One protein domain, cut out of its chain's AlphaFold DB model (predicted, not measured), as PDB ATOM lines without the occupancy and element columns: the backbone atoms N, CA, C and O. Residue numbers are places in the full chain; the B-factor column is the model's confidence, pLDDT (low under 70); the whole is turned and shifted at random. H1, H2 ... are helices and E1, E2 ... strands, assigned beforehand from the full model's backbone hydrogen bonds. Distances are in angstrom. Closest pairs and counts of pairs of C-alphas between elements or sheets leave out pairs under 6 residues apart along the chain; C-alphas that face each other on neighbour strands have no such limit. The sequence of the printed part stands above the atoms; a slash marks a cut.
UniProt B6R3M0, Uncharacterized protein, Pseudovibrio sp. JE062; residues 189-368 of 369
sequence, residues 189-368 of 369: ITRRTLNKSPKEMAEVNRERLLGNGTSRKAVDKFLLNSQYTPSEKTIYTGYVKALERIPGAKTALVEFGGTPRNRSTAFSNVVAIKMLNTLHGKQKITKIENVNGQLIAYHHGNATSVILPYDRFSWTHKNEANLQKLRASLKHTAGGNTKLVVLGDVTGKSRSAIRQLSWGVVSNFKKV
ATOM      1  N   ILE A 189      17.487   1.346  14.679       86.50
ATOM      2  CA  ILE A 189      17.205   2.282  13.584       86.50
ATOM      3  C   ILE A 189      15.726   2.177  13.238       86.50
ATOM      4  O   ILE A 189      15.040   3.192  13.255       86.50
ATOM      5  N   THR A 190      15.202   0.964  13.042       87.31
ATOM      6  CA  THR A 190      13.768   0.741  12.795       87.31
ATOM      7  C   THR A 190      12.898   1.376  13.881       87.31
ATOM      8  O   THR A 190      11.958   2.103  13.561       87.31
ATOM      9  N   ARG A 191      13.231   1.172  15.164       82.81
ATOM     10  CA  ARG A 191      12.481   1.762  16.287       82.81
ATOM     11  C   ARG A 191      12.493   3.290  16.269       82.81
ATOM     12  O   ARG A 191      11.445   3.900  16.449       82.81
ATOM     13  N   ARG A 192      13.647   3.916  16.012       80.75
ATOM     14  CA  ARG A 192      13.745   5.381  15.890       80.75
ATOM     15  C   ARG A 192      12.976   5.898  14.675       80.75
ATOM     16  O   ARG A 192      12.292   6.913  14.774       80.75
ATOM     17  N   THR A 193      13.027   5.179  13.554       83.81
ATOM     18  CA  THR A 193      12.312   5.543  12.327       83.81
ATOM     19  C   THR A 193      10.800   5.550  12.524       83.81
ATOM     20  O   THR A 193      10.137   6.413  11.961       83.81
ATOM     21  N   LEU A 194      10.243   4.674  13.368       83.50
ATOM     22  CA  LEU A 194       8.805   4.655  13.673       83.50
ATOM     23  C   LEU A 194       8.281   5.943  14.334       83.50
ATOM     24  O   LEU A 194       7.082   6.204  14.272       83.50
ATOM     25  N   ASN A 195       9.156   6.775  14.899       76.62
ATOM     26  CA  ASN A 195       8.765   8.058  15.487       76.62
ATOM     27  C   ASN A 195       8.800   9.226  14.483       76.62
ATOM     28  O   ASN A 195       8.368  10.325  14.824       76.62
ATOM     29  N   LYS A 196       9.279   9.003  13.251       80.81
ATOM     30  CA  LYS A 196       9.433  10.034  12.209       80.81
ATOM     31  C   LYS A 196       8.152  10.279  11.402       80.81
ATOM     32  O   LYS A 196       7.175   9.532  11.486       80.81
ATOM     33  N   SER A 197       8.142  11.327  10.576       79.81
ATOM     34  CA  SER A 197       7.059  11.564   9.609       79.81
ATOM     35  C   SER A 197       7.006  10.498   8.509       79.81
ATOM     36  O   SER A 197       8.022   9.866   8.226       79.81
ATOM     37  N   PRO A 198       5.857  10.288   7.829       84.94
ATOM     38  CA  PRO A 198       5.763   9.312   6.739       84.94
ATOM     39  C   PRO A 198       6.792   9.530   5.627       84.94
ATOM     40  O   PRO A 198       7.297   8.559   5.070       84.94
ATOM     41  N   LYS A 199       7.106  10.798   5.322       83.94
ATOM     42  CA  LYS A 199       8.106  11.165   4.317       83.94
ATOM     43  C   LYS A 199       9.498  10.720   4.758       83.94
ATOM     44  O   LYS A 199      10.161   9.995   4.028       83.94
ATOM     45  N   GLU A 200       9.903  11.082   5.971       85.25
ATOM     46  CA  GLU A 200      11.197  10.667   6.522       85.25
ATOM     47  C   GLU A 200      11.285   9.145   6.713       85.25
ATOM     48  O   GLU A 200      12.330   8.556   6.463       85.25
ATOM     49  N   MET A 201      10.196   8.479   7.122       88.19
ATOM     50  CA  MET A 201      10.137   7.014   7.175       88.19
ATOM     51  C   MET A 201      10.414   6.409   5.800       88.19
ATOM     52  O   MET A 201      11.207   5.480   5.689       88.19
ATOM     53  N   ALA A 202       9.759   6.918   4.751       90.44
ATOM     54  CA  ALA A 202       9.965   6.445   3.386       90.44
ATOM     55  C   ALA A 202      11.403   6.685   2.912       90.44
ATOM     56  O   ALA A 202      11.971   5.817   2.256       90.44
ATOM     57  N   GLU A 203      12.000   7.817   3.277       90.81
ATOM     58  CA  GLU A 203      13.386   8.158   2.955       90.81
ATOM     59  C   GLU A 203      14.384   7.213   3.630       90.81
ATOM     60  O   GLU A 203      15.146   6.547   2.931       90.81
ATOM     61  N   VAL A 204      14.280   7.024   4.949       91.62
ATOM     62  CA  VAL A 204      15.120   6.070   5.691       91.62
ATOM     63  C   VAL A 204      14.912   4.641   5.185       91.62
ATOM     64  O   VAL A 204      15.865   3.878   5.044       91.62
ATOM     65  N   ASN A 205      13.673   4.243   4.888       95.62
ATOM     66  CA  ASN A 205      13.409   2.915   4.340       95.62
ATOM     67  C   ASN A 205      14.049   2.742   2.960       95.62
ATOM     68  O   ASN A 205      14.646   1.703   2.690       95.62
ATOM     69  N   ARG A 206      13.954   3.755   2.093       96.38
ATOM     70  CA  ARG A 206      14.563   3.737   0.762       96.38
ATOM     71  C   ARG A 206      16.075   3.609   0.864       96.38
ATOM     72  O   ARG A 206      16.630   2.717   0.236       96.38
ATOM     73  N   GLU A 207      16.717   4.430   1.687       94.12
ATOM     74  CA  GLU A 207      18.157   4.367   1.938       94.12
ATOM     75  C   GLU A 207      18.587   2.975   2.418       94.12
ATOM     76  O   GLU A 207      19.493   2.371   1.854       94.12
ATOM     77  N   ARG A 208      17.878   2.410   3.403       94.50
ATOM     78  CA  ARG A 208      18.224   1.102   3.978       94.50
ATOM     79  C   ARG A 208      18.062  -0.055   2.995       94.50
ATOM     80  O   ARG A 208      18.806  -1.032   3.098       94.50
ATOM     81  N   LEU A 209      17.072   0.020   2.106       95.19
ATOM     82  CA  LEU A 209      16.778  -1.029   1.127       95.19
ATOM     83  C   LEU A 209      17.631  -0.920  -0.140       95.19
ATOM     84  O   LEU A 209      17.893  -1.941  -0.781       95.19
ATOM     85  N   LEU A 210      18.073   0.287  -0.496       91.12
ATOM     86  CA  LEU A 210      19.036   0.491  -1.573       91.12
ATOM     87  C   LEU A 210      20.412  -0.086  -1.185       91.12
ATOM     88  O   LEU A 210      20.782  -0.183  -0.019       91.12
ATOM     89  N   GLY A 211      21.153  -0.550  -2.189       73.94
ATOM     90  CA  GLY A 211      22.474  -1.168  -2.047       73.94
ATOM     91  C   GLY A 211      22.621  -2.386  -2.958       73.94
ATOM     92  O   GLY A 211      21.660  -2.783  -3.618       73.94
ATOM     93  N   ASN A 212      23.803  -3.008  -2.955       66.38
ATOM     94  CA  ASN A 212      24.160  -4.078  -3.896       66.38
ATOM     95  C   ASN A 212      23.059  -5.151  -3.996       66.38
ATOM     96  O   ASN A 212      22.584  -5.669  -2.980       66.38
ATOM     97  N   GLY A 213      22.624  -5.422  -5.231       73.56
ATOM     98  CA  GLY A 213      21.682  -6.484  -5.590       73.56
ATOM     99  C   GLY A 213      20.199  -6.106  -5.697       73.56
ATOM    100  O   GLY A 213      19.460  -6.866  -6.321       73.56
ATOM    101  N   THR A 214      19.722  -4.979  -5.147       87.50
ATOM    102  CA  THR A 214      18.285  -4.620  -5.190       87.50
ATOM    103  C   THR A 214      18.030  -3.403  -6.077       87.50
ATOM    104  O   THR A 214      18.567  -2.322  -5.843       87.50
ATOM    105  N   SER A 215      17.179  -3.559  -7.097       91.44
ATOM    106  CA  SER A 215      16.871  -2.470  -8.029       91.44
ATOM    107  C   SER A 215      16.011  -1.380  -7.382       91.44
ATOM    108  O   SER A 215      15.081  -1.664  -6.622       91.44
ATOM    109  N   ARG A 216      16.252  -0.118  -7.759       92.94
ATOM    110  CA  ARG A 216      15.405   1.018  -7.355       92.94
ATOM    111  C   ARG A 216      13.931   0.787  -7.699       92.94
ATOM    112  O   ARG A 216      13.068   1.063  -6.879       92.94
ATOM    113  N   LYS A 217      13.650   0.176  -8.856       93.69
ATOM    114  CA  LYS A 217      12.292  -0.199  -9.279       93.69
ATOM    115  C   LYS A 217      11.601  -1.138  -8.283       93.69
ATOM    116  O   LYS A 217      10.424  -0.946  -7.992       93.69
ATOM    117  N   ALA A 218      12.303  -2.146  -7.761       94.25
ATOM    118  CA  ALA A 218      11.743  -3.057  -6.763       94.25
ATOM    119  C   ALA A 218      11.491  -2.347  -5.423       94.25
ATOM    120  O   ALA A 218      10.418  -2.509  -4.839       94.25
ATOM    121  N   VAL A 219      12.444  -1.516  -4.979       96.12
ATOM    122  CA  VAL A 219      12.304  -0.699  -3.763       96.12
ATOM    123  C   VAL A 219      11.103   0.236  -3.873       96.12
ATOM    124  O   VAL A 219      10.248   0.230  -2.992       96.12
ATOM    125  N   ASP A 220      10.983   0.983  -4.970       94.12
ATOM    126  CA  ASP A 220       9.875   1.913  -5.174       94.12
ATOM    127  C   ASP A 220       8.539   1.168  -5.289       94.12
ATOM    128  O   ASP A 220       7.564   1.572  -4.661       94.12
ATOM    129  N   LYS A 221       8.486   0.017  -5.974       95.50
ATOM    130  CA  LYS A 221       7.274  -0.819  -6.021       95.50
ATOM    131  C   LYS A 221       6.799  -1.231  -4.624       95.50
ATOM    132  O   LYS A 221       5.597  -1.240  -4.365       95.50
ATOM    133  N   PHE A 222       7.716  -1.569  -3.719       96.88
ATOM    134  CA  PHE A 222       7.383  -1.871  -2.328       96.88
ATOM    135  C   PHE A 222       6.978  -0.613  -1.542       96.88
ATOM    136  O   PHE A 222       5.902  -0.573  -0.938       96.88
ATOM    137  N   LEU A 223       7.799   0.438  -1.568       95.06
ATOM    138  CA  LEU A 223       7.580   1.642  -0.766       95.06
ATOM    139  C   LEU A 223       6.373   2.464  -1.220       95.06
ATOM    140  O   LEU A 223       5.755   3.130  -0.391       95.06
ATOM    141  N   LEU A 224       5.969   2.372  -2.485       94.12
ATOM    142  CA  LEU A 224       4.768   3.022  -3.016       94.12
ATOM    143  C   LEU A 224       3.504   2.167  -2.866       94.12
ATOM    144  O   LEU A 224       2.398   2.660  -3.088       94.12
ATOM    145  N   ASN A 225       3.623   0.910  -2.429       94.94
ATOM    146  CA  ASN A 225       2.468   0.036  -2.265       94.94
ATOM    147  C   ASN A 225       1.527   0.573  -1.165       94.94
ATOM    148  O   ASN A 225       1.884   0.651   0.014       94.94
ATOM    149  N   SER A 226       0.305   0.954  -1.550       94.19
ATOM    150  CA  SER A 226      -0.706   1.565  -0.670       94.19
ATOM    151  C   SER A 226      -1.386   0.581   0.288       94.19
ATOM    152  O   SER A 226      -2.114   0.993   1.196       94.19
ATOM    153  N   GLN A 227      -1.149  -0.722   0.108       95.56
ATOM    154  CA  GLN A 227      -1.704  -1.777   0.959       95.56
ATOM    155  C   GLN A 227      -0.984  -1.889   2.313       95.56
ATOM    156  O   GLN A 227      -1.521  -2.493   3.247       95.56
ATOM    157  N   TYR A 228       0.195  -1.278   2.433       95.06
ATOM    158  CA  TYR A 228       0.950  -1.152   3.675       95.06
ATOM    159  C   TYR A 228       0.799   0.245   4.269       95.06
ATOM    160  O   TYR A 228       0.780   1.242   3.539       95.06
ATOM    161  N   THR A 229       0.755   0.331   5.596       93.06
ATOM    162  CA  THR A 229       0.953   1.613   6.285       93.06
ATOM    163  C   THR A 229       2.438   2.012   6.252       93.06
ATOM    164  O   THR A 229       3.304   1.148   6.079       93.06
ATOM    165  N   PRO A 230       2.783   3.301   6.429       92.94
ATOM    166  CA  PRO A 230       4.170   3.721   6.639       92.94
ATOM    167  C   PRO A 230       4.872   2.941   7.763       92.94
ATOM    168  O   PRO A 230       5.993   2.478   7.572       92.94
ATOM    169  N   SER A 231       4.186   2.704   8.888       91.00
ATOM    170  CA  SER A 231       4.708   1.921  10.018       91.00
ATOM    171  C   SER A 231       5.055   0.487   9.610       91.00
ATOM    172  O   SER A 231       6.122  -0.025   9.943       91.00
ATOM    173  N   GLU A 232       4.180  -0.160   8.837       94.31
ATOM    174  CA  GLU A 232       4.396  -1.523   8.344       94.31
ATOM    175  C   GLU A 232       5.545  -1.614   7.345       94.31
ATOM    176  O   GLU A 232       6.312  -2.572   7.410       94.31
ATOM    177  N   LYS A 233       5.715  -0.619   6.464       96.06
ATOM    178  CA  LYS A 233       6.881  -0.548   5.564       96.06
ATOM    179  C   LYS A 233       8.181  -0.438   6.352       96.06
ATOM    180  O   LYS A 233       9.154  -1.109   6.022       96.06
ATOM    181  N   THR A 234       8.186   0.363   7.414       94.56
ATOM    182  CA  THR A 234       9.346   0.528   8.297       94.56
ATOM    183  C   THR A 234       9.690  -0.764   9.035       94.56
ATOM    184  O   THR A 234      10.842  -1.191   9.018       94.56
ATOM    185  N   ILE A 235       8.695  -1.442   9.611       93.50
ATOM    186  CA  ILE A 235       8.886  -2.732  10.296       93.50
ATOM    187  C   ILE A 235       9.374  -3.808   9.323       93.50
ATOM    188  O   ILE A 235      10.339  -4.513   9.609       93.50
ATOM    189  N   TYR A 236       8.750  -3.900   8.148       96.31
ATOM    190  CA  TYR A 236       9.153  -4.825   7.094       96.31
ATOM    191  C   TYR A 236      10.599  -4.575   6.656       96.31
ATOM    192  O   TYR A 236      11.375  -5.520   6.573       96.31
ATOM    193  N   THR A 237      10.992  -3.312   6.448       96.69
ATOM    194  CA  THR A 237      12.385  -2.938   6.158       96.69
ATOM    195  C   THR A 237      13.329  -3.415   7.258       96.69
ATOM    196  O   THR A 237      14.356  -4.011   6.947       96.69
ATOM    197  N   GLY A 238      12.977  -3.230   8.533       94.81
ATOM    198  CA  GLY A 238      13.761  -3.755   9.656       94.81
ATOM    199  C   GLY A 238      13.983  -5.267   9.565       94.81
ATOM    200  O   GLY A 238      15.114  -5.739   9.671       94.81
ATOM    201  N   TYR A 239      12.926  -6.023   9.267       95.25
ATOM    202  CA  TYR A 239      13.019  -7.472   9.076       95.25
ATOM    203  C   TYR A 239      13.832  -7.892   7.848       95.25
ATOM    204  O   TYR A 239      14.514  -8.914   7.897       95.25
ATOM    205  N   VAL A 240      13.783  -7.123   6.757       95.88
ATOM    206  CA  VAL A 240      14.639  -7.348   5.582       95.88
ATOM    207  C   VAL A 240      16.105  -7.132   5.946       95.88
ATOM    208  O   VAL A 240      16.945  -7.955   5.594       95.88
ATOM    209  N   LYS A 241      16.415  -6.063   6.687       94.50
ATOM    210  CA  LYS A 241      17.787  -5.745   7.111       94.50
ATOM    211  C   LYS A 241      18.364  -6.797   8.042       94.50
ATOM    212  O   LYS A 241      19.510  -7.187   7.871       94.50
ATOM    213  N   ALA A 242      17.565  -7.332   8.957       93.81
ATOM    214  CA  ALA A 242      17.999  -8.422   9.826       93.81
ATOM    215  C   ALA A 242      18.389  -9.707   9.058       93.81
ATOM    216  O   ALA A 242      19.184 -10.499   9.554       93.81
ATOM    217  N   LEU A 243      17.886  -9.889   7.832       94.31
ATOM    218  CA  LEU A 243      18.184 -11.036   6.968       94.31
ATOM    219  C   LEU A 243      19.153 -10.700   5.821       94.31
ATOM    220  O   LEU A 243      19.433 -11.561   4.992       94.31
ATOM    221  N   GLU A 244      19.681  -9.475   5.739       92.19
ATOM    222  CA  GLU A 244      20.391  -9.006   4.538       92.19
ATOM    223  C   GLU A 244      21.737  -9.690   4.286       92.19
ATOM    224  O   GLU A 244      22.220  -9.700   3.156       92.19
ATOM    225  N   ARG A 245      22.328 -10.273   5.335       92.62
ATOM    226  CA  ARG A 245      23.566 -11.059   5.245       92.62
ATOM    227  C   ARG A 245      23.352 -12.417   4.574       92.62
ATOM    228  O   ARG A 245      24.327 -13.071   4.223       92.62
ATOM    229  N   ILE A 246      22.102 -12.851   4.405       94.00
ATOM    230  CA  ILE A 246      21.773 -14.066   3.663       94.00
ATOM    231  C   ILE A 246      21.836 -13.735   2.163       94.00
ATOM    232  O   ILE A 246      21.102 -12.849   1.707       94.00
ATOM    233  N   PRO A 247      22.663 -14.442   1.372       87.06
ATOM    234  CA  PRO A 247      22.779 -14.208  -0.063       87.06
ATOM    235  C   PRO A 247      21.417 -14.171  -0.772       87.06
ATOM    236  O   PRO A 247      20.575 -15.052  -0.588       87.06
ATOM    237  N   GLY A 248      21.188 -13.122  -1.569       85.81
ATOM    238  CA  GLY A 248      19.962 -12.924  -2.356       85.81
ATOM    239  C   GLY A 248      18.703 -12.546  -1.562       85.81
ATOM    240  O   GLY A 248      17.712 -12.127  -2.165       85.81
ATOM    241  N   ALA A 249      18.725 -12.615  -0.225       92.94
ATOM    242  CA  ALA A 249      17.534 -12.416   0.597       92.94
ATOM    243  C   ALA A 249      16.949 -11.010   0.460       92.94
ATOM    244  O   ALA A 249      15.746 -10.867   0.259       92.94
ATOM    245  N   LYS A 250      17.784  -9.962   0.517       94.19
ATOM    246  CA  LYS A 250      17.311  -8.572   0.415       94.19
ATOM    247  C   LYS A 250      16.472  -8.355  -0.849       94.19
ATOM    248  O   LYS A 250      15.346  -7.871  -0.757       94.19
ATOM    249  N   THR A 251      16.972  -8.788  -2.003       92.69
ATOM    250  CA  THR A 251      16.271  -8.654  -3.288       92.69
ATOM    251  C   THR A 251      14.976  -9.457  -3.312       92.69
ATOM    252  O   THR A 251      13.921  -8.878  -3.571       92.69
ATOM    253  N   ALA A 252      15.020 -10.742  -2.943       93.56
ATOM    254  CA  ALA A 252      13.832 -11.597  -2.917       93.56
ATOM    255  C   ALA A 252      12.728 -11.038  -2.001       93.56
ATOM    256  O   ALA A 252      11.546 -11.049  -2.352       93.56
ATOM    257  N   LEU A 253      13.106 -10.511  -0.833       96.62
ATOM    258  CA  LEU A 253      12.170  -9.976   0.151       96.62
ATOM    259  C   LEU A 253      11.614  -8.602  -0.243       96.62
ATOM    260  O   LEU A 253      10.431  -8.344  -0.015       96.62
ATOM    261  N   VAL A 254      12.407  -7.722  -0.857       96.31
ATOM    262  CA  VAL A 254      11.906  -6.432  -1.368       96.31
ATOM    263  C   VAL A 254      10.924  -6.653  -2.516       96.31
ATOM    264  O   VAL A 254       9.829  -6.088  -2.511       96.31
ATOM    265  N   GLU A 255      11.257  -7.532  -3.462       94.81
ATOM    266  CA  GLU A 255      10.361  -7.872  -4.569       94.81
ATOM    267  C   GLU A 255       9.059  -8.498  -4.075       94.81
ATOM    268  O   GLU A 255       7.978  -8.085  -4.504       94.81
ATOM    269  N   PHE A 256       9.147  -9.433  -3.121       97.00
ATOM    270  CA  PHE A 256       7.987 -10.021  -2.454       97.00
ATOM    271  C   PHE A 256       7.096  -8.948  -1.809       97.00
ATOM    272  O   PHE A 256       5.871  -8.997  -1.952       97.00
ATOM    273  N   GLY A 257       7.693  -7.929  -1.188       97.00
ATOM    274  CA  GLY A 257       6.981  -6.806  -0.571       97.00
ATOM    275  C   GLY A 257       6.224  -5.944  -1.579       97.00
ATOM    276  O   GLY A 257       5.174  -5.393  -1.266       97.00
ATOM    277  N   GLY A 258       6.696  -5.868  -2.822       96.62
ATOM    278  CA  GLY A 258       6.013  -5.157  -3.902       96.62
ATOM    279  C   GLY A 258       4.806  -5.895  -4.499       96.62
ATOM    280  O   GLY A 258       4.066  -5.307  -5.285       96.62
ATOM    281  N   THR A 259       4.589  -7.176  -4.184       96.12
ATOM    282  CA  THR A 259       3.540  -8.004  -4.819       96.12
ATOM    283  C   THR A 259       2.093  -7.807  -4.336       96.12
ATOM    284  O   THR A 259       1.186  -8.023  -5.149       96.12
ATOM    285  N   PRO A 260       1.803  -7.427  -3.074       95.94
ATOM    286  CA  PRO A 260       0.432  -7.401  -2.578       95.94
ATOM    287  C   PRO A 260      -0.472  -6.416  -3.309       95.94
ATOM    288  O   PRO A 260      -0.127  -5.252  -3.494       95.94
ATOM    289  N   ARG A 261      -1.682  -6.877  -3.643       95.06
ATOM    290  CA  ARG A 261      -2.746  -6.070  -4.272       95.06
ATOM    291  C   ARG A 261      -3.927  -5.781  -3.346       95.06
ATOM    292  O   ARG A 261      -4.854  -5.080  -3.730       95.06
ATOM    293  N   ASN A 262      -3.911  -6.342  -2.141       93.94
ATOM    294  CA  ASN A 262      -4.919  -6.108  -1.116       93.94
ATOM    295  C   ASN A 262      -4.268  -6.073   0.276       93.94
ATOM    296  O   ASN A 262      -3.164  -6.587   0.484       93.94
ATOM    297  N   ARG A 263      -5.000  -5.496   1.230       90.75
ATOM    298  CA  ARG A 263      -4.568  -5.271   2.609       90.75
ATOM    299  C   ARG A 263      -4.187  -6.550   3.358       90.75
ATOM    300  O   ARG A 263      -3.204  -6.545   4.093       90.75
ATOM    301  N   SER A 264      -4.952  -7.627   3.175       91.12
ATOM    302  CA  SER A 264      -4.712  -8.901   3.865       91.12
ATOM    303  C   SER A 264      -3.407  -9.535   3.390       91.12
ATOM    304  O   SER A 264      -2.564  -9.866   4.214       91.12
ATOM    305  N   THR A 265      -3.162  -9.578   2.075       94.50
ATOM    306  CA  THR A 265      -1.890 -10.065   1.520       94.50
ATOM    307  C   THR A 265      -0.704  -9.210   1.971       94.50
ATOM    308  O   THR A 265       0.329  -9.760   2.330       94.50
ATOM    309  N   ALA A 266      -0.846  -7.880   2.018       95.56
ATOM    310  CA  ALA A 266       0.224  -7.005   2.500       95.56
ATOM    311  C   ALA A 266       0.594  -7.309   3.954       95.56
ATOM    312  O   ALA A 266       1.766  -7.507   4.272       95.56
ATOM    313  N   PHE A 267      -0.408  -7.435   4.824       93.00
ATOM    314  CA  PHE A 267      -0.171  -7.773   6.221       93.00
ATOM    315  C   PHE A 267       0.406  -9.186   6.394       93.00
ATOM    316  O   PHE A 267       1.358  -9.368   7.151       93.00
ATOM    317  N   SER A 268      -0.089 -10.173   5.639       94.00
ATOM    318  CA  SER A 268       0.477 -11.528   5.619       94.00
ATOM    319  C   SER A 268       1.943 -11.545   5.189       94.00
ATOM    320  O   SER A 268       2.715 -12.329   5.735       94.00
ATOM    321  N   ASN A 269       2.361 -10.667   4.273       96.38
ATOM    322  CA  ASN A 269       3.767 -10.547   3.891       96.38
ATOM    323  C   ASN A 269       4.633 -10.021   5.047       96.38
ATOM    324  O   ASN A 269       5.733 -10.533   5.243       96.38
ATOM    325  N   VAL A 270       4.143  -9.065   5.854       95.19
ATOM    326  CA  VAL A 270       4.847  -8.635   7.084       95.19
ATOM    327  C   VAL A 270       5.028  -9.819   8.037       95.19
ATOM    328  O   VAL A 270       6.127 -10.057   8.536       95.19
ATOM    329  N   VAL A 271       3.966 -10.602   8.244       94.38
ATOM    330  CA  VAL A 271       4.003 -11.798   9.100       94.38
ATOM    331  C   VAL A 271       4.983 -12.842   8.558       94.38
ATOM    332  O   VAL A 271       5.740 -13.416   9.335       94.38
ATOM    333  N   ALA A 272       5.022 -13.063   7.241       96.56
ATOM    334  CA  ALA A 272       5.917 -14.034   6.615       96.56
ATOM    335  C   ALA A 272       7.401 -13.704   6.842       96.56
ATOM    336  O   ALA A 272       8.181 -14.596   7.170       96.56
ATOM    337  N   ILE A 273       7.810 -12.434   6.732       95.88
ATOM    338  CA  ILE A 273       9.213 -12.072   7.003       95.88
ATOM    339  C   ILE A 273       9.522 -12.110   8.500       95.88
ATOM    340  O   ILE A 273      10.622 -12.517   8.885       95.88
ATOM    341  N   LYS A 274       8.553 -11.784   9.365       94.25
ATOM    342  CA  LYS A 274       8.718 -12.026  10.803       94.25
ATOM    343  C   LYS A 274       8.968 -13.517  11.073       94.25
ATOM    344  O   LYS A 274       9.908 -13.850  11.786       94.25
ATOM    345  N   MET A 275       8.192 -14.412  10.453       95.56
ATOM    346  CA  MET A 275       8.408 -15.860  10.559       95.56
ATOM    347  C   MET A 275       9.807 -16.269  10.087       95.56
ATOM    348  O   MET A 275      10.440 -17.081  10.752       95.56
ATOM    349  N   LEU A 276      10.309 -15.695   8.987       96.19
ATOM    350  CA  LEU A 276      11.677 -15.939   8.517       96.19
ATOM    351  C   LEU A 276      12.738 -15.494   9.524       96.19
ATOM    352  O   LEU A 276      13.686 -16.234   9.753       96.19
ATOM    353  N   ASN A 277      12.576 -14.323  10.143       94.12
ATOM    354  CA  ASN A 277      13.491 -13.839  11.182       94.12
ATOM    355  C   ASN A 277      13.517 -14.784  12.387       94.12
ATOM    356  O   ASN A 277      14.584 -15.229  12.808       94.12
ATOM    357  N   THR A 278      12.339 -15.155  12.895       93.50
ATOM    358  CA  THR A 278      12.206 -16.128  13.984       93.50
ATOM    359  C   THR A 278      12.812 -17.481  13.608       93.50
ATOM    360  O   THR A 278      13.484 -18.108  14.426       93.50
ATOM    361  N   LEU A 279      12.588 -17.943  12.375       95.12
ATOM    362  CA  LEU A 279      13.146 -19.196  11.884       95.12
ATOM    363  C   LEU A 279      14.672 -19.123  11.795       95.12
ATOM    364  O   LEU A 279      15.323 -20.049  12.255       95.12
ATOM    365  N   HIS A 280      15.237 -18.027  11.281       94.94
ATOM    366  CA  HIS A 280      16.684 -17.847  11.157       94.94
ATOM    367  C   HIS A 280      17.402 -17.930  12.507       94.94
ATOM    368  O   HIS A 280      18.450 -18.563  12.600       94.94
ATOM    369  N   GLY A 281      16.807 -17.354  13.558       91.31
ATOM    370  CA  GLY A 281      17.336 -17.439  14.922       91.31
ATOM    371  C   GLY A 281      17.283 -18.847  15.532       91.31
ATOM    372  O   GLY A 281      18.024 -19.130  16.465       91.31
ATOM    373  N   LYS A 282      16.429 -19.738  15.012       91.12
ATOM    374  CA  LYS A 282      16.297 -21.136  15.470       91.12
ATOM    375  C   LYS A 282      17.086 -22.121  14.616       91.12
ATOM    376  O   LYS A 282      17.613 -23.103  15.123       91.12
ATOM    377  N   GLN A 283      17.112 -21.890  13.312       91.31
ATOM    378  CA  GLN A 283      17.765 -22.724  12.323       91.31
ATOM    379  C   GLN A 283      18.360 -21.810  11.261       91.31
ATOM    380  O   GLN A 283      17.632 -21.169  10.497       91.31
ATOM    381  N   LYS A 284      19.694 -21.777  11.191       94.00
ATOM    382  CA  LYS A 284      20.417 -20.900  10.269       94.00
ATOM    383  C   LYS A 284      19.922 -21.112   8.834       94.00
ATOM    384  O   LYS A 284      19.860 -22.236   8.334       94.00
ATOM    385  N   ILE A 285      19.532 -20.009   8.205       95.88
ATOM    386  CA  ILE A 285      19.086 -19.950   6.807       95.88
ATOM    387  C   ILE A 285      20.287 -19.530   5.966       95.88
ATOM    388  O   ILE A 285      20.973 -18.570   6.315       95.88
ATOM    389  N   THR A 286      20.539 -20.249   4.879       95.12
ATOM    390  CA  THR A 286      21.673 -20.035   3.969       95.12
ATOM    391  C   THR A 286      21.270 -19.315   2.687       95.12
ATOM    392  O   THR A 286      22.093 -18.625   2.095       95.12
ATOM    393  N   LYS A 287      20.004 -19.429   2.270       94.31
ATOM    394  CA  LYS A 287      19.443 -18.748   1.095       94.31
ATOM    395  C   LYS A 287      17.951 -18.508   1.295       94.31
ATOM    396  O   LYS A 287      17.275 -19.321   1.929       94.31
ATOM    397  N   ILE A 288      17.429 -17.416   0.743       94.56
ATOM    398  CA  ILE A 288      15.987 -17.146   0.683       94.56
ATOM    399  C   ILE A 288      15.599 -16.891  -0.767       94.56
ATOM    400  O   ILE A 288      16.241 -16.097  -1.450       94.56
ATOM    401  N   GLU A 289      14.519 -17.526  -1.213       92.25
ATOM    402  CA  GLU A 289      13.934 -17.298  -2.532       92.25
ATOM    403  C   GLU A 289      12.428 -17.073  -2.439       92.25
ATOM    404  O   GLU A 289      11.759 -17.542  -1.517       92.25
ATOM    405  N   ASN A 290      11.888 -16.369  -3.429       91.81
ATOM    406  CA  ASN A 290      10.456 -16.280  -3.665       91.81
ATOM    407  C   ASN A 290      10.100 -17.169  -4.862       91.81
ATOM    408  O   ASN A 290      10.378 -16.814  -6.004       91.81
ATOM    409  N   VAL A 291       9.469 -18.311  -4.599       90.38
ATOM    410  CA  VAL A 291       9.069 -19.285  -5.619       90.38
ATOM    411  C   VAL A 291       7.549 -19.289  -5.708       90.38
ATOM    412  O   VAL A 291       6.868 -19.635  -4.748       90.38
ATOM    413  N   ASN A 292       6.983 -18.888  -6.849       87.38
ATOM    414  CA  ASN A 292       5.527 -18.834  -7.070       87.38
ATOM    415  C   ASN A 292       4.750 -18.021  -6.008       87.38
ATOM    416  O   ASN A 292       3.632 -18.377  -5.632       87.38
ATOM    417  N   GLY A 293       5.335 -16.925  -5.514       87.50
ATOM    418  CA  GLY A 293       4.725 -16.090  -4.472       87.50
ATOM    419  C   GLY A 293       4.845 -16.675  -3.064       87.50
ATOM    420  O   GLY A 293       4.163 -16.207  -2.152       87.50
ATOM    421  N   GLN A 294       5.682 -17.697  -2.894       92.06
ATOM    422  CA  GLN A 294       5.937 -18.367  -1.636       92.06
ATOM    423  C   GLN A 294       7.404 -18.191  -1.245       92.06
ATOM    424  O   GLN A 294       8.305 -18.538  -2.003       92.06
ATOM    425  N   LEU A 295       7.648 -17.666  -0.044       95.44
ATOM    426  CA  LEU A 295       9.000 -17.572   0.496       95.44
ATOM    427  C   LEU A 295       9.492 -18.956   0.920       95.44
ATOM    428  O   LEU A 295       8.796 -19.670   1.658       95.44
ATOM    429  N   ILE A 296      10.685 -19.295   0.444       94.69
ATOM    430  CA  ILE A 296      11.402 -20.540   0.694       94.69
ATOM    431  C   ILE A 296      12.713 -20.186   1.383       94.69
ATOM    432  O   ILE A 296      13.494 -19.384   0.871       94.69
ATOM    433  N   ALA A 297      12.938 -20.771   2.552       95.00
ATOM    434  CA  ALA A 297      14.198 -20.696   3.270       95.00
ATOM    435  C   ALA A 297      14.969 -21.999   3.072       95.00
ATOM    436  O   ALA A 297      14.450 -23.078   3.350       95.00
ATOM    437  N   TYR A 298      16.204 -21.892   2.606       94.25
ATOM    438  CA  TYR A 298      17.123 -23.015   2.491       94.25
ATOM    439  C   TYR A 298      18.055 -23.036   3.693       94.25
ATOM    440  O   TYR A 298      18.437 -21.989   4.221       94.25
ATOM    441  N   HIS A 299      18.425 -24.233   4.116       93.00
ATOM    442  CA  HIS A 299      19.310 -24.478   5.243       93.00
ATOM    443  C   HIS A 299      20.491 -25.350   4.799       93.00
ATOM    444  O   HIS A 299      20.526 -25.856   3.676       93.00
ATOM    445  N   HIS A 300      21.462 -25.553   5.688       87.69
ATOM    446  CA  HIS A 300      22.508 -26.555   5.466       87.69
ATOM    447  C   HIS A 300      21.908 -27.968   5.313       87.69
ATOM    448  O   HIS A 300      20.843 -28.260   5.859       87.69
ATOM    449  N   GLY A 301      22.593 -28.842   4.567       83.06
ATOM    450  CA  GLY A 301      22.178 -30.239   4.380       83.06
ATOM    451  C   GLY A 301      20.924 -30.424   3.516       83.06
ATOM    452  O   GLY A 301      20.146 -31.341   3.766       83.06
ATOM    453  N   ASN A 302      20.694 -29.542   2.534       81.00
ATOM    454  CA  ASN A 302      19.562 -29.585   1.589       81.00
ATOM    455  C   ASN A 302      18.161 -29.539   2.235       81.00
ATOM    456  O   ASN A 302      17.164 -29.870   1.587       81.00
ATOM    457  N   ALA A 303      18.065 -29.115   3.499       90.00
ATOM    458  CA  ALA A 303      16.794 -28.909   4.180       90.00
ATOM    459  C   ALA A 303      16.156 -27.582   3.753       90.00
ATOM    460  O   ALA A 303      16.839 -26.563   3.617       90.00
ATOM    461  N   THR A 304      14.834 -27.574   3.580       93.31
ATOM    462  CA  THR A 304      14.094 -26.385   3.136       93.31
ATOM    463  C   THR A 304      12.842 -26.155   3.973       93.31
ATOM    464  O   THR A 304      12.188 -27.092   4.434       93.31
ATOM    465  N   SER A 305      12.499 -24.887   4.166       96.00
ATOM    466  CA  SER A 305      11.325 -24.442   4.908       96.00
ATOM    467  C   SER A 305      10.454 -23.550   4.028       96.00
ATOM    468  O   SER A 305      10.874 -22.483   3.582       96.00
ATOM    469  N   VAL A 306       9.211 -23.966   3.806       96.19
ATOM    470  CA  VAL A 306       8.194 -23.205   3.074       96.19
ATOM    471  C   VAL A 306       7.380 -22.379   4.070       96.19
ATOM    472  O   VAL A 306       6.702 -22.939   4.931       96.19
ATOM    473  N   ILE A 307       7.429 -21.052   3.965       97.50
ATOM    474  CA  ILE A 307       6.902 -20.142   4.997       97.50
ATOM    475  C   ILE A 307       5.430 -19.790   4.779       97.50
ATOM    476  O   ILE A 307       5.100 -18.870   4.039       97.50
ATOM    477  N   LEU A 308       4.517 -20.467   5.461       97.31
ATOM    478  CA  LEU A 308       3.081 -20.278   5.283       97.31
ATOM    479  C   LEU A 308       2.504 -19.411   6.423       97.31
ATOM    480  O   LEU A 308       2.187 -19.956   7.485       97.31
ATOM    481  N   PRO A 309       2.295 -18.085   6.235       95.88
ATOM    482  CA  PRO A 309       1.703 -17.193   7.243       95.88
ATOM    483  C   PRO A 309       0.185 -17.409   7.396       95.88
ATOM    484  O   PRO A 309      -0.588 -16.464   7.512       95.88
ATOM    485  N   TYR A 310      -0.260 -18.660   7.322       96.00
ATOM    486  CA  TYR A 310      -1.656 -19.069   7.289       96.00
ATOM    487  C   TYR A 310      -2.150 -19.360   8.704       96.00
ATOM    488  O   TYR A 310      -1.464 -20.020   9.487       96.00
ATOM    489  N   ASP A 311      -3.365 -18.920   9.022       88.56
ATOM    490  CA  ASP A 311      -3.994 -19.218  10.310       88.56
ATOM    491  C   ASP A 311      -4.324 -20.702  10.467       88.56
ATOM    492  O   ASP A 311      -4.343 -21.212  11.585       88.56
ATOM    493  N   ARG A 312      -4.619 -21.366   9.346       93.00
ATOM    494  CA  ARG A 312      -4.916 -22.793   9.264       93.00
ATOM    495  C   ARG A 312      -4.561 -23.305   7.879       93.00
ATOM    496  O   ARG A 312      -5.010 -22.725   6.901       93.00
ATOM    497  N   PHE A 313      -3.868 -24.433   7.759       96.62
ATOM    498  CA  PHE A 313      -3.695 -25.110   6.472       96.62
ATOM    499  C   PHE A 313      -4.652 -26.302   6.342       96.62
ATOM    500  O   PHE A 313      -4.530 -27.296   7.065       96.62
ATOM    501  N   SER A 314      -5.621 -26.187   5.425       95.62
ATOM    502  CA  SER A 314      -6.608 -27.235   5.113       95.62
ATOM    503  C   SER A 314      -6.393 -27.817   3.716       95.62
ATOM    504  O   SER A 314      -5.989 -27.099   2.802       95.62
ATOM    505  N   TRP A 315      -6.668 -29.111   3.521       95.38
ATOM    506  CA  TRP A 315      -6.464 -29.773   2.229       95.38
ATOM    507  C   TRP A 315      -7.643 -29.507   1.293       95.38
ATOM    508  O   TRP A 315      -8.618 -30.257   1.259       95.38
ATOM    509  N   THR A 316      -7.565 -28.388   0.580       95.00
ATOM    510  CA  THR A 316      -8.512 -27.988  -0.466       95.00
ATOM    511  C   THR A 316      -7.884 -28.207  -1.838       95.00
ATOM    512  O   THR A 316      -6.660 -28.152  -1.959       95.00
ATOM    513  N   HIS A 317      -8.703 -28.349  -2.884       93.94
ATOM    514  CA  HIS A 317      -8.217 -28.491  -4.262       93.94
ATOM    515  C   HIS A 317      -7.242 -27.364  -4.658       93.94
ATOM    516  O   HIS A 317      -6.176 -27.595  -5.224       93.94
ATOM    517  N   LYS A 318      -7.543 -26.123  -4.252       92.88
ATOM    518  CA  LYS A 318      -6.653 -24.973  -4.465       92.88
ATOM    519  C   LYS A 318      -5.313 -25.119  -3.735       92.88
ATOM    520  O   LYS A 318      -4.287 -24.696  -4.263       92.88
ATOM    521  N   ASN A 319      -5.300 -25.625  -2.504       94.06
ATOM    522  CA  ASN A 319      -4.064 -25.789  -1.737       94.06
ATOM    523  C   ASN A 319      -3.208 -26.925  -2.285       94.06
ATOM    524  O   ASN A 319      -2.003 -26.741  -2.419       94.06
ATOM    525  N   GLU A 320      -3.836 -28.029  -2.665       93.88
ATOM    526  CA  GLU A 320      -3.193 -29.146  -3.347       93.88
ATOM    527  C   GLU A 320      -2.526 -28.703  -4.653       93.88
ATOM    528  O   GLU A 320      -1.315 -28.851  -4.795       93.88
ATOM    529  N   ALA A 321      -3.271 -28.050  -5.551       93.00
ATOM    530  CA  ALA A 321      -2.734 -27.578  -6.827       93.00
ATOM    531  C   ALA A 321      -1.553 -26.605  -6.644       93.00
ATOM    532  O   ALA A 321      -0.557 -26.675  -7.361       93.00
ATOM    533  N   ASN A 322      -1.631 -25.699  -5.663       91.94
ATOM    534  CA  ASN A 322      -0.527 -24.779  -5.375       91.94
ATOM    535  C   ASN A 322       0.695 -25.499  -4.798       91.94
ATOM    536  O   ASN A 322       1.821 -25.152  -5.146       91.94
ATOM    537  N   LEU A 323       0.485 -26.500  -3.941       91.44
ATOM    538  CA  LEU A 323       1.575 -27.265  -3.349       91.44
ATOM    539  C   LEU A 323       2.261 -28.162  -4.387       91.44
ATOM    540  O   LEU A 323       3.483 -28.252  -4.387       91.44
ATOM    541  N   GLN A 324       1.505 -28.753  -5.313       90.56
ATOM    542  CA  GLN A 324       2.053 -29.510  -6.440       90.56
ATOM    543  C   GLN A 324       2.890 -28.621  -7.368       90.56
ATOM    544  O   GLN A 324       4.013 -28.988  -7.710       90.56
ATOM    545  N   LYS A 325       2.395 -27.420  -7.713       91.69
ATOM    546  CA  LYS A 325       3.163 -26.430  -8.491       91.69
ATOM    547  C   LYS A 325       4.451 -26.030  -7.781       91.69
ATOM    548  O   LYS A 325       5.511 -26.017  -8.397       91.69
ATOM    549  N   LEU A 326       4.374 -25.743  -6.481       91.25
ATOM    550  CA  LEU A 326       5.555 -25.424  -5.687       91.25
ATOM    551  C   LEU A 326       6.546 -26.591  -5.665       91.25
ATOM    552  O   LEU A 326       7.730 -26.386  -5.903       91.25
ATOM    553  N   ARG A 327       6.068 -27.817  -5.433       88.75
ATOM    554  CA  ARG A 327       6.903 -29.022  -5.436       88.75
ATOM    555  C   ARG A 327       7.612 -29.204  -6.774       88.75
ATOM    556  O   ARG A 327       8.799 -29.499  -6.768       88.75
ATOM    557  N   ALA A 328       6.919 -28.997  -7.895       89.38
ATOM    558  CA  ALA A 328       7.521 -29.052  -9.225       89.38
ATOM    559  C   ALA A 328       8.655 -28.025  -9.383       89.38
ATOM    560  O   ALA A 328       9.729 -28.389  -9.852       89.38
ATOM    561  N   SER A 329       8.456 -26.789  -8.914       88.56
ATOM    562  CA  SER A 329       9.487 -25.741  -8.936       88.56
ATOM    563  C   SER A 329      10.671 -26.007  -7.997       88.56
ATOM    564  O   SER A 329      11.737 -25.442  -8.205       88.56
ATOM    565  N   LEU A 330      10.507 -26.857  -6.979       85.31
ATOM    566  CA  LEU A 330      11.556 -27.192  -6.010       85.31
ATOM    567  C   LEU A 330      12.322 -28.487  -6.335       85.31
ATOM    568  O   LEU A 330      13.283 -28.793  -5.632       85.31
ATOM    569  N   LYS A 331      11.938 -29.239  -7.382       71.31
ATOM    570  CA  LYS A 331      12.494 -30.573  -7.707       71.31
ATOM    571  C   LYS A 331      14.025 -30.624  -7.840       71.31
ATOM    572  O   LYS A 331      14.595 -31.681  -7.609       71.31
ATOM    573  N   HIS A 332      14.676 -29.511  -8.181       62.00
ATOM    574  CA  HIS A 332      16.133 -29.438  -8.352       62.00
ATOM    575  C   HIS A 332      16.881 -28.852  -7.141       62.00
ATOM    576  O   HIS A 332      18.106 -28.887  -7.113       62.00
ATOM    577  N   THR A 333      16.166 -28.326  -6.139       57.78
ATOM    578  CA  THR A 333      16.760 -27.500  -5.065       57.78
ATOM    579  C   THR A 333      16.393 -27.981  -3.660       57.78
ATOM    580  O   THR A 333      17.067 -27.639  -2.691       57.78
ATOM    581  N   ALA A 334      15.322 -28.765  -3.520       58.78
ATOM    582  CA  ALA A 334      14.844 -29.259  -2.238       58.78
ATOM    583  C   ALA A 334      14.991 -30.783  -2.167       58.78
ATOM    584  O   ALA A 334      14.297 -31.517  -2.871       58.78
ATOM    585  N   GLY A 335      15.882 -31.269  -1.298       55.59
ATOM    586  CA  GLY A 335      15.940 -32.691  -0.962       55.59
ATOM    587  C   GLY A 335      14.668 -33.153  -0.234       55.59
ATOM    588  O   GLY A 335      13.797 -32.350   0.114       55.59
ATOM    589  N   GLY A 336      14.582 -34.451   0.082       65.69
ATOM    590  CA  GLY A 336      13.482 -35.060   0.856       65.69
ATOM    591  C   GLY A 336      13.254 -34.495   2.273       65.69
ATOM    592  O   GLY A 336      12.432 -35.016   3.014       65.69
ATOM    593  N   ASN A 337      13.949 -33.420   2.659       86.12
ATOM    594  CA  ASN A 337      13.862 -32.753   3.957       86.12
ATOM    595  C   ASN A 337      13.187 -31.368   3.850       86.12
ATOM    596  O   ASN A 337      13.664 -30.370   4.394       86.12
ATOM    597  N   THR A 338      12.083 -31.298   3.101       92.25
ATOM    598  CA  THR A 338      11.264 -30.081   2.963       92.25
ATOM    599  C   THR A 338      10.203 -30.029   4.054       92.25
ATOM    600  O   THR A 338       9.489 -31.008   4.270       92.25
ATOM    601  N   LYS A 339      10.043 -28.883   4.722       95.19
ATOM    602  CA  LYS A 339       9.026 -28.671   5.760       95.19
ATOM    603  C   LYS A 339       8.124 -27.487   5.430       95.19
ATOM    604  O   LYS A 339       8.595 -26.401   5.105       95.19
ATOM    605  N   LEU A 340       6.814 -27.662   5.590       96.38
ATOM    606  CA  LEU A 340       5.873 -26.541   5.617       96.38
ATOM    607  C   LEU A 340       5.873 -25.913   7.013       96.38
ATOM    608  O   LEU A 340       5.483 -26.567   7.977       96.38
ATOM    609  N   VAL A 341       6.284 -24.653   7.131       97.69
ATOM    610  CA  VAL A 341       6.251 -23.897   8.390       97.69
ATOM    611  C   VAL A 341       4.988 -23.047   8.411       97.69
ATOM    612  O   VAL A 341       4.918 -22.005   7.766       97.69
ATOM    613  N   VAL A 342       3.968 -23.510   9.130       97.94
ATOM    614  CA  VAL A 342       2.636 -22.899   9.191       97.94
ATOM    615  C   VAL A 342       2.480 -22.088  10.475       97.94
ATOM    616  O   VAL A 342       2.698 -22.597  11.579       97.94
ATOM    617  N   LEU A 343       2.066 -20.824  10.336       95.38
ATOM    618  CA  LEU A 343       1.835 -19.918  11.464       95.38
ATOM    619  C   LEU A 343       0.842 -20.502  12.480       95.38
ATOM    620  O   LEU A 343       1.109 -20.502  13.684       95.38
ATOM    621  N   GLY A 344      -0.301 -20.985  11.995       92.25
ATOM    622  CA  GLY A 344      -1.341 -21.617  12.796       92.25
ATOM    623  C   GLY A 344      -1.442 -23.128  12.597       92.25
ATOM    624  O   GLY A 344      -0.433 -23.817  12.429       92.25
ATOM    625  N   ASP A 345      -2.649 -23.672  12.697       93.25
ATOM    626  CA  ASP A 345      -2.853 -25.116  12.778       93.25
ATOM    627  C   ASP A 345      -2.924 -25.801  11.401       93.25
ATOM    628  O   ASP A 345      -3.016 -25.167  10.353       93.25
ATOM    629  N   VAL A 346      -2.831 -27.130  11.387       96.06
ATOM    630  CA  VAL A 346      -2.840 -27.937  10.157       96.06
ATOM    631  C   VAL A 346      -3.786 -29.109  10.351       96.06
ATOM    632  O   VAL A 346      -3.653 -29.851  11.328       96.06
ATOM    633  N   THR A 347      -4.733 -29.273   9.424       95.62
ATOM    634  CA  THR A 347      -5.762 -30.322   9.513       95.62
ATOM    635  C   THR A 347      -5.164 -31.726   9.434       95.62
ATOM    636  O   THR A 347      -4.127 -31.921   8.799       95.62
ATOM    637  N   GLY A 348      -5.842 -32.724  10.014       96.50
ATOM    638  CA  GLY A 348      -5.424 -34.130   9.914       96.50
ATOM    639  C   GLY A 348      -5.254 -34.585   8.461       96.50
ATOM    640  O   GLY A 348      -4.197 -35.102   8.101       96.50
ATOM    641  N   LYS A 349      -6.228 -34.263   7.595       95.25
ATOM    642  CA  LYS A 349      -6.163 -34.542   6.150       95.25
ATOM    643  C   LYS A 349      -4.939 -33.899   5.492       95.25
ATOM    644  O   LYS A 349      -4.221 -34.571   4.761       95.25
ATOM    645  N   SER A 350      -4.655 -32.628   5.793       96.31
ATOM    646  CA  SER A 350      -3.449 -31.959   5.290       96.31
ATOM    647  C   SER A 350      -2.169 -32.638   5.756       96.31
ATOM    648  O   SER A 350      -1.266 -32.798   4.949       96.31
ATOM    649  N   ARG A 351      -2.068 -33.049   7.027       96.44
ATOM    650  CA  ARG A 351      -0.871 -33.743   7.534       96.44
ATOM    651  C   ARG A 351      -0.631 -35.047   6.782       96.44
ATOM    652  O   ARG A 351       0.498 -35.298   6.377       96.44
ATOM    653  N   SER A 352      -1.680 -35.840   6.565       95.44
ATOM    654  CA  SER A 352      -1.584 -37.079   5.786       95.44
ATOM    655  C   SER A 352      -1.158 -36.818   4.344       95.44
ATOM    656  O   SER A 352      -0.212 -37.446   3.882       95.44
ATOM    657  N   ALA A 353      -1.767 -35.840   3.672       94.00
ATOM    658  CA  ALA A 353      -1.413 -35.502   2.297       94.00
ATOM    659  C   ALA A 353       0.015 -34.939   2.162       94.00
ATOM    660  O   ALA A 353       0.742 -35.315   1.253       94.00
ATOM    661  N   ILE A 354       0.468 -34.092   3.093       92.94
ATOM    662  CA  ILE A 354       1.847 -33.570   3.105       92.94
ATOM    663  C   ILE A 354       2.861 -34.712   3.289       92.94
ATOM    664  O   ILE A 354       3.877 -34.736   2.596       92.94
ATOM    665  N   ARG A 355       2.570 -35.693   4.158       91.81
ATOM    666  CA  ARG A 355       3.425 -36.882   4.336       91.81
ATOM    667  C   ARG A 355       3.519 -37.734   3.071       91.81
ATOM    668  O   ARG A 355       4.603 -38.206   2.762       91.81
ATOM    669  N   GLN A 356       2.428 -37.882   2.317       91.12
ATOM    670  CA  GLN A 356       2.439 -38.581   1.021       91.12
ATOM    671  C   GLN A 356       3.310 -37.871  -0.032       91.12
ATOM    672  O   GLN A 356       3.742 -38.488  -1.000       91.12
ATOM    673  N   LEU A 357       3.606 -36.579   0.154       87.56
ATOM    674  CA  LEU A 357       4.567 -35.841  -0.671       87.56
ATOM    675  C   LEU A 357       6.020 -35.991  -0.182       87.56
ATOM    676  O   LEU A 357       6.904 -35.337  -0.736       87.56
ATOM    677  N   SER A 358       6.263 -36.810   0.846       88.69
ATOM    678  CA  SER A 358       7.537 -36.934   1.567       88.69
ATOM    679  C   SER A 358       8.018 -35.612   2.174       88.69
ATOM    680  O   SER A 358       9.215 -35.357   2.263       88.69
ATOM    681  N   TRP A 359       7.087 -34.731   2.555       92.12
ATOM    682  CA  TRP A 359       7.380 -33.453   3.206       92.12
ATOM    683  C   TRP A 359       6.963 -33.493   4.682       92.12
ATOM    684  O   TRP A 359       6.051 -34.218   5.085       92.12
ATOM    685  N   GLY A 360       7.626 -32.685   5.507       93.31
ATOM    686  CA  GLY A 360       7.282 -32.462   6.907       93.31
ATOM    687  C   GLY A 360       6.402 -31.227   7.118       93.31
ATOM    688  O   GLY A 360       6.189 -30.411   6.218       93.31
ATOM    689  N   VAL A 361       5.908 -31.048   8.344       95.38
ATOM    690  CA  VAL A 361       5.132 -29.860   8.723       95.38
ATOM    691  C   VAL A 361       5.442 -29.410  10.145       95.38
ATOM    692  O   VAL A 361       5.420 -30.201  11.085       95.38
ATOM    693  N   VAL A 362       5.686 -28.114  10.302       96.12
ATOM    694  CA  VAL A 362       5.760 -27.415  11.586       96.12
ATOM    695  C   VAL A 362       4.500 -26.566  11.697       96.12
ATOM    696  O   VAL A 362       4.285 -25.659  10.901       96.12
ATOM    697  N   SER A 363       3.639 -26.879  12.660       95.25
ATOM    698  CA  SER A 363       2.379 -26.160  12.896       95.25
ATOM    699  C   SER A 363       2.443 -25.318  14.164       95.25
ATOM    700  O   SER A 363       3.198 -25.646  15.075       95.25
ATOM    701  N   ASN A 364       1.564 -24.324  14.277       92.38
ATOM    702  CA  ASN A 364       1.473 -23.405  15.411       92.38
ATOM    703  C   ASN A 364       2.774 -22.629  15.654       92.38
ATOM    704  O   ASN A 364       3.119 -22.340  16.802       92.38
ATOM    705  N   PHE A 365       3.471 -22.254  14.579       91.56
ATOM    706  CA  PHE A 365       4.727 -21.509  14.663       91.56
ATOM    707  C   PHE A 365       4.579 -20.167  15.404       91.56
ATOM    708  O   PHE A 365       5.526 -19.693  16.018       91.56
ATOM    709  N   LYS A 366       3.365 -19.605  15.470       83.19
ATOM    710  CA  LYS A 366       3.054 -18.428  16.301       83.19
ATOM    711  C   LYS A 366       3.442 -18.565  17.782       83.19
ATOM    712  O   LYS A 366       3.634 -17.550  18.432       83.19
ATOM    713  N   LYS A 367       3.524 -19.789  18.328       83.12
ATOM    714  CA  LYS A 367       3.892 -20.030  19.739       83.12
ATOM    715  C   LYS A 367       5.355 -19.713  20.039       83.12
ATOM    716  O   LYS A 367       5.732 -19.644  21.200       83.12
ATOM    717  N   VAL A 368       6.174 -19.584  19.000       78.69
ATOM    718  CA  VAL A 368       7.613 -19.363  19.122       78.69
ATOM    719  C   VAL A 368       8.065 -18.046  18.483       78.69
ATOM    720  O   VAL A 368       9.258 -17.890  18.230       78.69
TER     721      VAL A 368
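AT A GLANCE: This is residues 189 to 368 of the 369 residues of an uncharacterized protein of Pseudovibrio sp. JE062 (UniProt B6R3M0). Picture a strongly twisted sheet of five strands, with H5 and H6 packed on one face and H7 and H8 on the other; H1 to H4 pack farther out, beyond H5 and H6, and make one end of the elongated whole. The printed part has 180 residues, with nine named helices and five named strands in the order H1 H2 H3 H4 H5 H6 E1 E2 E3 H7 E4 H8 E5 H9. The sheet runs E1 E2 E3 E4 E5 and is mixed, and the class is mixed, helices and strands. The whole is compact, with a radius of gyration of the C-alphas of 16.5 A, and spans 50 by 30 by 28 A.

HOW THE PARTS SIT: Begin with H1, residues 189 to 193, and H2, residues 198 to 209; they only just touch, with 3 pairs of C-alphas within 8 A, the closest those of Thr 193 and Met 201 at 5.8 A. H3, residues 216 to 223, forms a helical hairpin with H2, at a steep tilt of 44 degrees; their closest C-alphas are Leu 209 and Val 219, 6.6 A apart. Go on to H4, residues 230 to 242, which touches H2 at a shallow tilt of 18 degrees, the same way, closest at the C-alphas of Pro 198 and Pro 230, 5.8 A. H5, residues 249 to 257, touches H3, with the C-alphas of Phe 222 and Gly 257 5.3 A apart. H6, residues 263 to 282, touches H4 with residues 270 to 277 alone, at a shallow tilt of 26 degrees, the same way, closest at the C-alphas of Tyr 236 and Val 270, 5.7 A. H4 is the hub, touching H1, H2, H5 and H6. Next comes a meander, each strand the antiparallel neighbour of the one before: E1, residues 285 to 291, E2, residues 294 to 299, and E3, residues 304 to 308. Look for N 289 and O 296 at 3.0 A, and for N 305 and O 297 at 2.8 A. H5 and H6 lie on the same face of the sheet, at heights of 8.4 A and 9.1 A. H7, residues 317 to 330, lies on the opposite face, over E2, at a height of 9.9 A. E4, residues 338 to 342, is parallel to E3, with N 306 and O 339 2.8 A apart. H8, residues 348 to 356, is on the sheet, closest to E5, residues 360 to 362, at the C-alphas of Ile 354 and Gly 360, 6.7 A. E5 is parallel to E4, with N 340 and O 360 2.9 A apart. E3, H7, E4 and E4, H8, E5 are strand-helix-strand units, parallel neighbour strands with a helix between, each with a right-handed crossover. H9, residues 365 to 368, is only just not on the sheet, with 4 pairs of C-alphas within 10 A. H1 to H8 have every O i to N i+4 pair within hydrogen-bond range; H9 is too short for one.

IN THESE COORDINATES: Find C-alpha 189 at (17.205, 2.282, 13.584), where H1 begins. H6, the longest helix, runs 29.2 A from C-alpha 263 at (-4.568, -5.271, 2.609); H7 runs 19.9 A, H4 18.7 A and H2 16.1 A. E1 runs 16.0 A and E2 16.2 A. H9 ends at C-alpha 368, at (7.613, -19.363, 19.122).

THE WHOLE: The C-alphas farthest apart are those of Ser 197 and Gln 356, at 51.1 A. The printed part has no cut, and none of its links between named elements is long. The mean pLDDT of the printed part is 91.1; look for values under 70 at residue 212 and residues 332 to 336.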